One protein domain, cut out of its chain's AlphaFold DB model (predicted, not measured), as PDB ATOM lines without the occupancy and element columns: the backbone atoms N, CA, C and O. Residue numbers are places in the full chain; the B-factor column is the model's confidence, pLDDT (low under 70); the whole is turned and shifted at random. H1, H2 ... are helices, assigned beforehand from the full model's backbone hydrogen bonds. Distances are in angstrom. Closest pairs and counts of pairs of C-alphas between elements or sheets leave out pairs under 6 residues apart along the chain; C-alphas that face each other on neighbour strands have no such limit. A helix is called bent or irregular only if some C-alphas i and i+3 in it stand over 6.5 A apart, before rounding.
ATOM      1  N   LEU A   2     204.663 221.809 147.387       51.88
ATOM      2  CA  LEU A   2     203.452 221.885 146.530       51.88
ATOM      3  C   LEU A   2     203.192 220.985 145.303       51.88
ATOM      4  O   LEU A   2     202.015 220.872 144.989       51.88
ATOM      5  N   LEU A   3     204.117 220.282 144.638       62.41
ATOM      6  CA  LEU A   3     203.692 219.518 143.437       62.41
ATOM      7  C   LEU A   3     202.784 218.303 143.732       62.41
ATOM      8  O   LEU A   3     201.711 218.217 143.142       62.41
ATOM      9  N   PRO A   4     203.090 217.434 144.715       63.69
ATOM     10  CA  PRO A   4     202.141 216.406 145.146       63.69
ATOM     11  C   PRO A   4     200.858 217.010 145.721       63.69
ATOM     12  O   PRO A   4     199.787 216.423 145.603       63.69
ATOM     13  N   ASN A   5     200.949 218.207 146.313       69.50
ATOM     14  CA  ASN A   5     199.784 218.872 146.884       69.50
ATOM     15  C   ASN A   5     198.826 219.389 145.805       69.50
ATOM     16  O   ASN A   5     197.630 219.502 146.059       69.50
ATOM     17  N   PHE A   6     199.326 219.661 144.598       70.88
ATOM     18  CA  PHE A   6     198.488 220.008 143.457       70.88
ATOM     19  C   PHE A   6     197.538 218.882 143.061       70.88
ATOM     20  O   PHE A   6     196.458 219.172 142.556       70.88
ATOM     21  N   ASN A   7     197.865 217.625 143.380       65.25
ATOM     22  CA  ASN A   7     196.935 216.512 143.191       65.25
ATOM     23  C   ASN A   7     195.680 216.627 144.079       65.25
ATOM     24  O   ASN A   7     194.677 215.987 143.778       65.25
ATOM     25  N   TYR A   8     195.711 217.440 145.144       69.69
ATOM     26  CA  TYR A   8     194.545 217.735 145.987       69.69
ATOM     27  C   TYR A   8     193.783 218.999 145.560       69.69
ATOM     28  O   TYR A   8     192.730 219.294 146.123       69.69
ATOM     29  N   LEU A   9     194.290 219.757 144.585       72.50
ATOM     30  CA  LEU A   9     193.610 220.928 144.036       72.50
ATOM     31  C   LEU A   9     192.820 220.540 142.780       72.50
ATOM     32  O   LEU A   9     193.162 219.597 142.066       72.50
ATOM     33  N   SER A  10     191.744 221.275 142.488       73.06
ATOM     34  CA  SER A  10     190.965 221.033 141.270       73.06
ATOM     35  C   SER A  10     191.845 221.192 140.026       73.06
ATOM     36  O   SER A  10     192.552 222.193 139.882       73.06
ATOM     37  N   LYS A  11     191.721 220.258 139.076       67.75
ATOM     38  CA  LYS A  11     192.399 220.318 137.768       67.75
ATOM     39  C   LYS A  11     192.083 221.601 136.990       67.75
ATOM     40  O   LYS A  11     192.879 222.017 136.161       67.75
ATOM     41  N   SER A  12     190.940 222.237 137.258       69.75
ATOM     42  CA  SER A  12     190.590 223.531 136.657       69.75
ATOM     43  C   SER A  12     191.408 224.708 137.203       69.75
ATOM     44  O   SER A  12     191.488 225.738 136.542       69.75
ATOM     45  N   TRP A  13     192.018 224.561 138.383       61.75
ATOM     46  CA  TRP A  13     192.798 225.602 139.059       61.75
ATOM     47  C   TRP A  13     194.310 225.399 138.928       61.75
ATOM     48  O   TRP A  13     195.045 226.383 138.872       61.75
ATOM     49  N   VAL A  14     194.790 224.153 138.844       72.31
ATOM     50  CA  VAL A  14     196.216 223.867 138.624       72.31
ATOM     51  C   VAL A  14     196.463 223.541 137.162       72.31
ATOM     52  O   VAL A  14     196.143 222.454 136.688       72.31
ATOM     53  N   ASN A  15     197.114 224.466 136.464       78.81
ATOM     54  CA  ASN A  15     197.655 224.219 135.136       78.81
ATOM     55  C   ASN A  15     199.187 224.139 135.226       78.81
ATOM     56  O   ASN A  15     199.872 225.162 135.219       78.81
ATOM     57  N   VAL A  16     199.713 222.915 135.340       79.25
ATOM     58  CA  VAL A  16     201.159 222.648 135.450       79.25
ATOM     59  C   VAL A  16     201.910 223.188 134.231       79.25
ATOM     60  O   VAL A  16     202.985 223.758 134.382       79.25
ATOM     61  N   GLU A  17     201.331 223.108 133.034       79.81
ATOM     62  CA  GLU A  17     201.958 223.640 131.817       79.81
ATOM     63  C   GLU A  17     202.189 225.153 131.914       79.81
ATOM     64  O   GLU A  17     203.277 225.615 131.590       79.81
ATOM     65  N   LYS A  18     201.223 225.909 132.455       84.19
ATOM     66  CA  LYS A  18     201.355 227.362 132.680       84.19
ATOM     67  C   LYS A  18     202.325 227.733 133.801       84.19
ATOM     68  O   LYS A  18     202.908 228.817 133.759       84.19
ATOM     69  N   ILE A  19     202.437 226.899 134.837       85.25
ATOM     70  CA  ILE A  19     203.358 227.141 135.961       85.25
ATOM     71  C   ILE A  19     204.800 226.964 135.492       85.25
ATOM     72  O   ILE A  19     205.658 227.769 135.830       85.25
ATOM     73  N   PHE A  20     205.047 225.934 134.688       88.38
ATOM     74  CA  PHE A  20     206.367 225.596 134.174       88.38
ATOM     75  C   PHE A  20     206.583 226.129 132.752       88.38
ATOM     76  O   PHE A  20     207.356 225.546 132.006       88.38
ATOM     77  N   ASP A  21     205.880 227.174 132.319       86.75
ATOM     78  CA  ASP A  21     205.966 227.663 130.938       86.75
ATOM     79  C   ASP A  21     207.341 228.280 130.643       86.75
ATOM     80  O   ASP A  21     207.723 229.277 131.251       86.75
ATOM     81  N   ARG A  22     208.066 227.704 129.676       86.12
ATOM     82  CA  ARG A  22     209.413 228.151 129.282       86.12
ATOM     83  C   ARG A  22     209.407 229.484 128.534       86.12
ATOM     84  O   ARG A  22     210.463 230.095 128.411       86.12
ATOM     85  N   SER A  23     208.252 229.931 128.031       89.44
ATOM     86  CA  SER A  23     208.133 231.240 127.378       89.44
ATOM     87  C   SER A  23     208.365 232.405 128.354       89.44
ATOM     88  O   SER A  23     208.840 233.465 127.950       89.44
ATOM     89  N   ASP A  24     208.104 232.182 129.646       92.19
ATOM     90  CA  ASP A  24     208.404 233.090 130.751       92.19
ATOM     91  C   ASP A  24     209.567 232.499 131.564       92.19
ATOM     92  O   ASP A  24     209.376 231.719 132.499       92.19
ATOM     93  N   HIS A  25     210.797 232.845 131.173       91.31
ATOM     94  CA  HIS A  25     212.012 232.255 131.739       91.31
ATOM     95  C   HIS A  25     212.099 232.408 133.266       91.31
ATOM     96  O   HIS A  25     212.414 231.440 133.951       91.31
ATOM     97  N   LEU A  26     211.763 233.583 133.813       92.62
ATOM     98  CA  LEU A  26     211.808 233.822 135.260       92.62
ATOM     99  C   LEU A  26     210.804 232.934 136.001       92.62
ATOM    100  O   LEU A  26     211.110 232.389 137.062       92.62
ATOM    101  N   ARG A  27     209.601 232.764 135.443       91.88
ATOM    102  CA  ARG A  27     208.597 231.867 136.016       91.88
ATOM    103  C   ARG A  27     209.048 230.415 135.973       91.88
ATOM    104  O   ARG A  27     208.950 229.736 136.993       91.88
ATOM    105  N   TRP A  28     209.538 229.955 134.824       94.25
ATOM    106  CA  TRP A  28     210.066 228.601 134.678       94.25
ATOM    107  C   TRP A  28     211.213 228.348 135.657       94.25
ATOM    108  O   TRP A  28     211.166 227.368 136.393       94.25
ATOM    109  N   LEU A  29     212.173 229.270 135.755       93.88
ATOM    110  CA  LEU A  29     213.306 229.197 136.676       93.88
ATOM    111  C   LEU A  29     212.837 229.058 138.132       93.88
ATOM    112  O   LEU A  29     213.217 228.105 138.815       93.88
ATOM    113  N   CYS A  30     211.936 229.932 138.592       91.19
ATOM    114  CA  CYS A  30     211.355 229.847 139.936       91.19
ATOM    115  C   CYS A  30     210.618 228.517 140.176       91.19
ATOM    116  O   CYS A  30     210.717 227.925 141.255       91.19
ATOM    117  N   ALA A  31     209.872 228.032 139.180       91.88
ATOM    118  CA  ALA A  31     209.120 226.787 139.280       91.88
ATOM    119  C   ALA A  31     210.047 225.563 139.364       91.88
ATOM    120  O   ALA A  31     209.838 224.691 140.214       91.88
ATOM    121  N   MET A  32     211.094 225.518 138.537       93.56
ATOM    122  CA  MET A  32     212.088 224.442 138.526       93.56
ATOM    123  C   MET A  32     212.903 224.423 139.822       93.56
ATOM    124  O   MET A  32     213.024 223.383 140.471       93.56
ATOM    125  N   GLN A  33     213.343 225.586 140.304       92.75
ATOM    126  CA  GLN A  33     214.002 225.682 141.607       92.75
ATOM    127  C   GLN A  33     213.107 225.143 142.739       92.75
ATOM    128  O   GLN A  33     213.565 224.402 143.607       92.75
ATOM    129  N   GLY A  34     211.806 225.454 142.712       89.94
ATOM    130  CA  GLY A  34     210.840 224.930 143.679       89.94
ATOM    131  C   GLY A  34     210.636 223.411 143.597       89.94
ATOM    132  O   GLY A  34     210.456 222.761 144.633       89.94
ATOM    133  N   TYR A  35     210.673 222.836 142.389       89.19
ATOM    134  CA  TYR A  35     210.516 221.396 142.173       89.19
ATOM    135  C   TYR A  35     211.697 220.579 142.703       89.19
ATOM    136  O   TYR A  35     211.478 219.497 143.250       89.19
ATOM    137  N   ALA A  36     212.920 221.108 142.622       91.00
ATOM    138  CA  ALA A  36     214.138 220.436 143.083       91.00
ATOM    139  C   ALA A  36     214.058 219.913 144.530       91.00
ATOM    140  O   ALA A  36     214.661 218.897 144.869       91.00
ATOM    141  N   TYR A  37     213.284 220.589 145.386       86.00
ATOM    142  CA  TYR A  37     213.131 220.258 146.805       86.00
ATOM    143  C   TYR A  37     211.898 219.396 147.116       86.00
ATOM    144  O   TYR A  37     211.514 219.239 148.280       86.00
ATOM    145  N   VAL A  38     211.229 218.846 146.102       80.69
ATOM    146  CA  VAL A  38     210.112 217.923 146.311       80.69
ATOM    147  C   VAL A  38     210.663 216.575 146.781       80.69
ATOM    148  O   VAL A  38     211.255 215.819 146.021       80.69
ATOM    149  N   GLY A  39     210.431 216.243 148.053       72.88
ATOM    150  CA  GLY A  39     210.948 215.019 148.685       72.88
ATOM    151  C   GLY A  39     210.315 213.699 148.214       72.88
ATOM    152  O   GLY A  39     210.623 212.645 148.768       72.88
ATOM    153  N   SER A  40     209.418 213.728 147.227       81.44
ATOM    154  CA  SER A  40     208.734 212.547 146.694       81.44
ATOM    155  C   SER A  40     208.871 212.473 145.179       81.44
ATOM    156  O   SER A  40     208.522 213.416 144.475       81.44
ATOM    157  N   PHE A  41     209.299 211.320 144.675       86.44
ATOM    158  CA  PHE A  41     209.332 211.053 143.242       86.44
ATOM    159  C   PHE A  41     207.926 210.720 142.723       86.44
ATOM    160  O   PHE A  41     207.310 209.761 143.200       86.44
ATOM    161  N   ASP A  42     207.465 211.488 141.736       86.75
ATOM    162  CA  ASP A  42     206.190 211.323 141.034       86.75
ATOM    163  C   ASP A  42     206.435 211.061 139.541       86.75
ATOM    164  O   ASP A  42     206.974 211.919 138.839       86.75
ATOM    165  N   SER A  43     206.027 209.885 139.056       89.94
ATOM    166  CA  SER A  43     206.276 209.450 137.674       89.94
ATOM    167  C   SER A  43     205.556 210.323 136.642       89.94
ATOM    168  O   SER A  43     206.067 210.527 135.544       89.94
ATOM    169  N   THR A  44     204.390 210.883 136.980       87.31
ATOM    170  CA  THR A  44     203.632 211.750 136.060       87.31
ATOM    171  C   THR A  44     204.401 213.037 135.772       87.31
ATOM    172  O   THR A  44     204.632 213.385 134.615       87.31
ATOM    173  N   THR A  45     204.849 213.715 136.829       86.94
ATOM    174  CA  THR A  45     205.647 214.941 136.736       86.94
ATOM    175  C   THR A  45     207.008 214.667 136.101       86.94
ATOM    176  O   THR A  45     207.445 215.433 135.245       86.94
ATOM    177  N   TYR A  46     207.649 213.551 136.463       91.94
ATOM    178  CA  TYR A  46     208.911 213.124 135.861       91.94
ATOM    179  C   TYR A  46     208.801 213.019 134.336       91.94
ATOM    180  O   TYR A  46     209.563 213.656 133.611       91.94
ATOM    181  N   ASN A  47     207.806 212.275 133.848       91.38
ATOM    182  CA  ASN A  47     207.598 212.072 132.417       91.38
ATOM    183  C   ASN A  47     207.203 213.370 131.699       91.38
ATOM    184  O   ASN A  47     207.658 213.608 130.582       91.38
ATOM    185  N   LEU A  48     206.422 214.246 132.341       90.00
ATOM    186  CA  LEU A  48     206.099 215.565 131.792       90.00
ATOM    187  C   LEU A  48     207.365 216.396 131.534       90.00
ATOM    188  O   LEU A  48     207.558 216.886 130.423       90.00
ATOM    189  N   PHE A  49     208.234 216.537 132.537       92.19
ATOM    190  CA  PHE A  49     209.466 217.327 132.420       92.19
ATOM    191  C   PHE A  49     210.497 216.675 131.504       92.19
ATOM    192  O   PHE A  49     211.176 217.370 130.747       92.19
ATOM    193  N   LYS A  50     210.581 215.341 131.508       94.12
ATOM    194  CA  LYS A  50     211.397 214.588 130.552       94.12
ATOM    195  C   LYS A  50     210.984 214.906 129.113       94.12
ATOM    196  O   LYS A  50     211.813 215.362 128.333       94.12
ATOM    197  N   ASN A  51     209.699 214.748 128.783       92.69
ATOM    198  CA  ASN A  51     209.178 214.948 127.424       92.69
ATOM    199  C   ASN A  51     209.348 216.385 126.914       92.69
ATOM    200  O   ASN A  51     209.441 216.617 125.712       92.69
ATOM    201  N   ARG A  52     209.392 217.356 127.827       91.94
ATOM    202  CA  ARG A  52     209.580 218.779 127.521       91.94
ATOM    203  C   ARG A  52     211.049 219.217 127.486       91.94
ATOM    204  O   ARG A  52     211.333 220.385 127.206       91.94
ATOM    205  N   GLY A  53     211.979 218.307 127.785       94.31
ATOM    206  CA  GLY A  53     213.411 218.595 127.863       94.31
ATOM    207  C   GLY A  53     213.795 219.499 129.036       94.31
ATOM    208  O   GLY A  53     214.845 220.134 128.998       94.31
ATOM    209  N   ASP A  54     212.949 219.586 130.064       95.25
ATOM    210  CA  ASP A  54     213.142 220.487 131.200       95.25
ATOM    211  C   ASP A  54     214.320 220.042 132.086       95.25
ATOM    212  O   ASP A  54     215.037 220.884 132.611       95.25
ATOM    213  N   PHE A  55     214.577 218.733 132.212       96.06
ATOM    214  CA  PHE A  55     215.720 218.218 132.984       96.06
ATOM    215  C   PHE A  55     217.064 218.699 132.438       96.06
ATOM    216  O   PHE A  55     217.869 219.233 133.187       96.06
ATOM    217  N   LEU A  56     217.298 218.524 131.135       96.75
ATOM    218  CA  LEU A  56     218.558 218.940 130.512       96.75
ATOM    219  C   LEU A  56     218.685 220.463 130.495       96.75
ATOM    220  O   LEU A  56     219.759 220.990 130.741       96.75
ATOM    221  N   ALA A  57     217.569 221.167 130.318       96.12
ATOM    222  CA  ALA A  57     217.539 222.617 130.377       96.12
ATOM    223  C   ALA A  57     217.975 223.203 131.721       96.12
ATOM    224  O   ALA A  57     218.576 224.268 131.738       96.12
ATOM    225  N   VAL A  58     217.662 222.535 132.836       96.69
ATOM    226  CA  VAL A  58     218.174 222.927 134.157       96.69
ATOM    227  C   VAL A  58     219.690 222.786 134.215       96.69
ATOM    228  O   VAL A  58     220.343 223.619 134.827       96.69
ATOM    229  N   LEU A  59     220.242 221.728 133.613       97.06
ATOM    230  CA  LEU A  59     221.688 221.493 133.610       97.06
ATOM    231  C   LEU A  59     222.435 222.470 132.696       97.06
ATOM    232  O   LEU A  59     223.593 222.772 132.949       97.06
ATOM    233  N   ASP A  60     221.771 222.967 131.653       96.12
ATOM    234  CA  ASP A  60     222.327 223.947 130.713       96.12
ATOM    235  C   ASP A  60     222.178 225.407 131.193       96.12
ATOM    236  O   ASP A  60     222.750 226.314 130.588       96.12
ATOM    237  N   ASP A  61     221.406 225.653 132.254       95.62
ATOM    238  CA  ASP A  61     221.206 226.976 132.846       95.62
ATOM    239  C   ASP A  61     222.165 227.185 134.025       95.62
ATOM    240  O   ASP A  61     222.095 226.474 135.022       95.62
ATOM    241  N   GLU A  62     223.060 228.171 133.924       92.94
ATOM    242  CA  GLU A  62     224.141 228.394 134.896       92.94
ATOM    243  C   GLU A  62     223.618 228.631 136.325       92.94
ATOM    244  O   GLU A  62     224.112 228.032 137.282       92.94
ATOM    245  N   TYR A  63     222.563 229.442 136.472       93.94
ATOM    246  CA  TYR A  63     221.984 229.757 137.779       93.94
ATOM    247  C   TYR A  63     221.293 228.536 138.395       93.94
ATOM    248  O   TYR A  63     221.445 228.240 139.586       93.94
ATOM    249  N   LEU A  64     220.509 227.806 137.601       94.31
ATOM    250  CA  LEU A  64     219.829 226.608 138.080       94.31
ATOM    251  C   LEU A  64     220.805 225.469 138.354       94.31
ATOM    252  O   LEU A  64     220.619 224.753 139.339       94.31
ATOM    253  N   PHE A  65     221.846 225.300 137.545       94.44
ATOM    254  CA  PHE A  65     222.845 224.270 137.776       94.44
ATOM    255  C   PHE A  65     223.559 224.487 139.114       94.44
ATOM    256  O   PHE A  65     223.591 223.570 139.941       94.44
ATOM    257  N   GLU A  66     224.020 225.715 139.383       93.44
ATOM    258  CA  GLU A  66     224.690 226.071 140.639       93.44
ATOM    259  C   GLU A  66     223.775 225.872 141.860       93.44
ATOM    260  O   GLU A  66     224.203 225.368 142.904       93.44
ATOM    261  N   THR A  67     222.494 226.231 141.739       93.06
ATOM    262  CA  THR A  67     221.558 226.214 142.874       93.06
ATOM    263  C   THR A  67     220.896 224.857 143.115       93.06
ATOM    264  O   THR A  67     220.705 224.462 144.269       93.06
ATOM    265  N   VAL A  68     220.511 224.142 142.052       95.50
ATOM    266  CA  VAL A  68     219.671 222.933 142.118       95.50
ATOM    267  C   VAL A  68     220.053 221.820 141.135       95.50
ATOM    268  O   VAL A  68     219.442 220.750 141.189       95.50
ATOM    269  N   GLY A  69     221.062 221.998 140.276       96.00
ATOM    270  CA  GLY A  69     221.438 221.022 139.241       96.00
ATOM    271  C   GLY A  69     221.676 219.615 139.793       96.00
ATOM    272  O   GLY A  69     221.151 218.628 139.270       96.00
ATOM    273  N   LYS A  70     222.351 219.520 140.945       96.06
ATOM    274  CA  LYS A  70     222.576 218.244 141.645       96.06
ATOM    275  C   LYS A  70     221.276 217.523 141.985       96.06
ATOM    276  O   LYS A  70     221.153 216.330 141.728       96.06
ATOM    277  N   SER A  71     220.274 218.235 142.499       96.00
ATOM    278  CA  SER A  71     218.964 217.648 142.813       96.00
ATOM    279  C   SER A  71     218.285 217.069 141.571       96.00
ATOM    280  O   SER A  71     217.666 216.011 141.650       96.00
ATOM    281  N   TYR A  72     218.448 217.695 140.406       97.06
ATOM    282  CA  TYR A  72     217.907 217.166 139.154       97.06
ATOM    283  C   TYR A  72     218.622 215.894 138.693       97.06
ATOM    284  O   TYR A  72     217.950 214.933 138.315       97.06
ATOM    285  N   ILE A  73     219.948 215.818 138.832       97.62
ATOM    286  CA  ILE A  73     220.711 214.583 138.580       97.62
ATOM    287  C   ILE A  73     220.250 213.455 139.513       97.62
ATOM    288  O   ILE A  73     220.069 212.311 139.085       97.62
ATOM    289  N   GLN A  74     219.988 213.767 140.783       96.50
ATOM    290  CA  GLN A  74     219.446 212.806 141.746       96.50
ATOM    291  C   GLN A  74     218.051 212.307 141.334       96.50
ATOM    292  O   GLN A  74     217.770 211.109 141.419       96.50
ATOM    293  N   ILE A  75     217.181 213.189 140.833       95.88
ATOM    294  CA  ILE A  75     215.858 212.809 140.314       95.88
ATOM    295  C   ILE A  75     215.991 211.913 139.071       95.88
ATOM    296  O   ILE A  75     215.305 210.892 138.995       95.88
ATOM    297  N   MET A  76     216.910 212.222 138.147       96.69
ATOM    298  CA  MET A  76     217.215 211.369 136.985       96.69
ATOM    299  C   MET A  76     217.679 209.973 137.433       96.69
ATOM    300  O   MET A  76     217.211 208.951 136.924       96.69
ATOM    301  N   CYS A  77     218.540 209.902 138.457       96.56
ATOM    302  CA  CYS A  77     218.960 208.628 139.043       96.56
ATOM    303  C   CYS A  77     217.759 207.852 139.593       96.56
ATOM    304  O   CYS A  77     217.610 206.658 139.326       96.56
ATOM    305  N   LEU A  78     216.880 208.515 140.349       95.44
ATOM    306  CA  LEU A  78     215.679 207.884 140.891       95.44
ATOM    307  C   LEU A  78     214.780 207.324 139.784       95.44
ATOM    308  O   LEU A  78     214.307 206.197 139.939       95.44
ATOM    309  N   GLY A  79     214.595 208.043 138.674       95.25
ATOM    310  CA  GLY A  79     213.830 207.565 137.516       95.25
ATOM    311  C   GLY A  79     214.381 206.252 136.959       95.25
ATOM    312  O   GLY A  79     213.663 205.249 136.870       95.25
ATOM    313  N   TYR A  80     215.689 206.198 136.706       96.62
ATOM    314  CA  TYR A  80     216.346 204.991 136.203       96.62
ATOM    315  C   TYR A  80     216.299 203.803 137.180       96.62
ATOM    316  O   TYR A  80     216.013 202.668 136.771       96.62
ATOM    317  N   PHE A  81     216.544 204.033 138.476       94.75
ATOM    318  CA  PHE A  81     216.517 202.971 139.493       94.75
ATOM    319  C   PHE A  81     215.091 202.491 139.814       94.75
ATOM    320  O   PHE A  81     214.894 201.317 140.154       94.75
ATOM    321  N   ARG A  82     214.075 203.350 139.653       93.25
ATOM    322  CA  ARG A  82     212.656 202.963 139.747       93.25
ATOM    323  C   ARG A  82     212.167 202.209 138.516       93.25
ATOM    324  O   ARG A  82     211.277 201.373 138.658       93.25
ATOM    325  N   GLY A  83     212.834 202.382 137.377       93.44
ATOM    326  CA  GLY A  83     212.518 201.693 136.128       93.44
ATOM    327  C   GLY A  83     211.602 202.489 135.204       93.44
ATOM    328  O   GLY A  83     211.031 201.891 134.300       93.44
ATOM    329  N   GLU A  84     211.495 203.804 135.414       94.25
ATOM    330  CA  GLU A  84     210.838 204.726 134.474       94.25
ATOM    331  C   GLU A  84     211.620 204.832 133.155       94.25
ATOM    332  O   GLU A  84     211.070 205.222 132.133       94.25
ATOM    333  N   GLU A  85     212.908 204.466 133.171       92.12
ATOM    334  CA  GLU A  85     213.801 204.552 132.016       92.12
ATOM    335  C   GLU A  85     214.751 203.353 131.913       92.12
ATOM    336  O   GLU A  85     215.147 202.727 132.913       92.12
ATOM    337  N   LYS A  86     215.170 203.070 130.678       93.38
ATOM    338  CA  LYS A  86     216.270 202.162 130.333       93.38
ATOM    339  C   LYS A  86     217.424 202.954 129.723       93.38
ATOM    340  O   LYS A  86     217.263 204.109 129.345       93.38
ATOM    341  N   LEU A  87     218.616 202.364 129.658       93.50
ATOM    342  CA  LEU A  87     219.789 203.050 129.090       93.50
ATOM    343  C   LEU A  87     219.744 203.113 127.563       93.50
ATOM    344  O   LEU A  87     220.349 203.998 126.957       93.50
ATOM    345  N   GLU A  88     219.048 202.152 126.964       92.00
ATOM    346  CA  GLU A  88     218.903 201.975 125.526       92.00
ATOM    347  C   GLU A  88     217.843 202.903 124.923       92.00
ATOM    348  O   GLU A  88     217.838 203.104 123.708       92.00
ATOM    349  N   ASP A  89     216.964 203.474 125.754       92.31
ATOM    350  CA  ASP A  89     215.933 204.397 125.291       92.31
ATOM    351  C   ASP A  89     216.604 205.665 124.737       92.31
ATOM    352  O   ASP A  89     217.515 206.233 125.349       92.31
ATOM    353  N   GLN A  90     216.169 206.116 123.555       87.25
ATOM    354  CA  GLN A  90     216.777 207.273 122.883       87.25
ATOM    355  C   GLN A  90     216.644 208.563 123.698       87.25
ATOM    356  O   GLN A  90     217.528 209.416 123.639       87.25
ATOM    357  N   ASP A  91     215.564 208.680 124.467       90.94
ATOM    358  CA  ASP A  91     215.224 209.823 125.308       90.94
ATOM    359  C   ASP A  91     215.677 209.651 126.772       90.94
ATOM    360  O   ASP A  91     215.325 210.465 127.620       90.94
ATOM    361  N   SER A  92     216.446 208.600 127.082       95.50
ATOM    362  CA  SER A  92     216.905 208.286 128.438       95.50
ATOM    363  C   SER A  92     217.754 209.405 129.034       95.50
ATOM    364  O   SER A  92     218.855 209.693 128.551       95.50
ATOM    365  N   LEU A  93     217.283 209.982 130.139       97.38
ATOM    366  CA  LEU A  93     217.958 211.082 130.820       97.38
ATOM    367  C   LEU A  93     219.326 210.667 131.377       97.38
ATOM    368  O   LEU A  93     220.304 211.395 131.223       97.38
ATOM    369  N   ILE A  94     219.441 209.465 131.947       96.94
ATOM    370  CA  ILE A  94     220.737 208.946 132.416       96.94
ATOM    371  C   ILE A  94     221.694 208.667 131.254       96.94
ATOM    372  O   ILE A  94     222.887 208.943 131.363       96.94
ATOM    373  N   SER A  95     221.192 208.161 130.124       96.38
ATOM    374  CA  SER A  95     222.012 207.983 128.918       96.38
ATOM    375  C   SER A  95     222.516 209.330 128.391       96.38
ATOM    376  O   SER A  95     223.681 209.443 128.011       96.38
ATOM    377  N   ALA A  96     221.671 210.367 128.414       96.94
ATOM    378  CA  ALA A  96     222.051 211.727 128.047       96.94
ATOM    379  C   ALA A  96     223.136 212.292 128.980       96.94
ATOM    380  O   ALA A  96     224.141 212.788 128.480       96.94
ATOM    381  N   LEU A  97     222.992 212.131 130.301       96.62
ATOM    382  CA  LEU A  97     223.991 212.558 131.291       96.62
ATOM    383  C   LEU A  97     225.364 211.912 131.037       96.62
ATOM    384  O   LEU A  97     226.391 212.580 131.011       96.62
ATOM    385  N   ILE A  98     225.380 210.602 130.764       96.81
ATOM    386  CA  ILE A  98     226.609 209.866 130.433       96.81
ATOM    387  C   ILE A  98     227.235 210.403 129.138       96.81
ATOM    388  O   ILE A  98     228.445 210.594 129.072       96.81
ATOM    389  N   LYS A  99     226.433 210.679 128.103       95.62
ATOM    390  CA  LYS A  99     226.932 211.187 126.813       95.62
ATOM    391  C   LYS A  99     227.491 212.607 126.891       95.62
ATOM    392  O   LYS A  99     228.410 212.909 126.137       95.62
ATOM    393  N   ARG A 100     226.945 213.458 127.768       94.94
ATOM    394  CA  ARG A 100     227.457 214.820 128.011       94.94
ATOM    395  C   ARG A 100     228.882 214.799 128.555       94.94
ATOM    396  O   ARG A 100     229.655 215.693 128.239       94.94
ATOM    397  N   ALA A 101     229.226 213.750 129.306       95.12
ATOM    398  CA  ALA A 101     230.554 213.526 129.871       95.12
ATOM    399  C   ALA A 101     231.083 214.697 130.723       95.12
ATOM    400  O   ALA A 101     232.295 214.855 130.874       95.12
TER     401      ALA A 101
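AT A GLANCE: This is residues 2 to 101 of the 275 residues of an uncharacterized protein of uncultured SUP05 cluster bacterium (UniProt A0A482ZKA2). A long helix with a sharp kink, H6, is crossed by three shorter helices, of which H3 and H5 pack on the same part of it, residues 64 to 72, and H7 on residues 76 to 80, while H4 is the helix nearest the middle of the domain. Two four-residue helices, H1 and H2, lie at one end of the longest axis, where residues 7 to 13 of the loop between them stick out, and H7 lies at the other end. The printed part has 100 residues with seven named helices, H1 to H7 in order along the chain, and no named strand; the class is all helix. It is compact, with a radius of gyration of the C-alphas of 13.4 A and spans of 39 by 29 by 22 A.

HOW THE PARTS SIT: H1, residues 3 to 6, touches no helix; it is close but not clearly touching to H3, residues 25 to 36, the closest C-alphas being those of Leu 3 and Tyr 35, 7.2 A apart. H2, residues 16 to 19, only just touches H3, with 3 pairs of C-alphas within 8 A, the closest those of Ile 19 and Ala 31 at 6.7 A. H6, residues 62 to 82, is the hub. H3 touches residues 64 to 72 of H6 at a steep tilt of 47 degrees, the same way, closest at the C-alphas of Ala 36 and Ser 71, 5.6 A. H4, residues 43 to 51, is close but not clearly touching to H6, with the closest C-alphas, those of Tyr 46 and Gly 79, 7.6 A apart. H5, residues 54 to 60, touches residues 64 to 72 of H6 at a steep tilt of 46 degrees, opposite ways, closest at the C-alphas of Leu 59 and Phe 65, 5.1 A. H7, residues 93 to 100, touches residues 76 to 80 of H6 at a steep tilt of 53 degrees, opposite ways, closest at the C-alphas of Met 76 and Leu 93, 6.2 A. H3 and H7 are apart. In H3, H4, H5 and H7 every O i to N i+4 pair is within hydrogen-bond range, in H6 15 of 17 are, and H1 and H2 are too short for such a pair.

IN THESE COORDINATES: H1 begins at C-alpha 3 (203.692, 219.518, 143.437). H3 is 16.5 A long from first to last C-alpha and H4 12.0 A. H6 is 28.3 A long, from C-alpha 62 at (224.141, 228.394, 134.896); it is irregular, with C-alphas 67 and 70 8.1 A apart and a kink of 71 degrees near residue 69. H7, 10.6 A long, ends at C-alpha 100 (227.457, 214.820, 128.011).

THE WHOLE: The two C-alphas farthest apart are those of Ser 10 and Ala 101, 41.9 A. The printed part has no cut and no long link. The mean pLDDT of the printed part is 88.8, and it is under 70 at residues 2 to 5, 7 to 8 and 11 to 13.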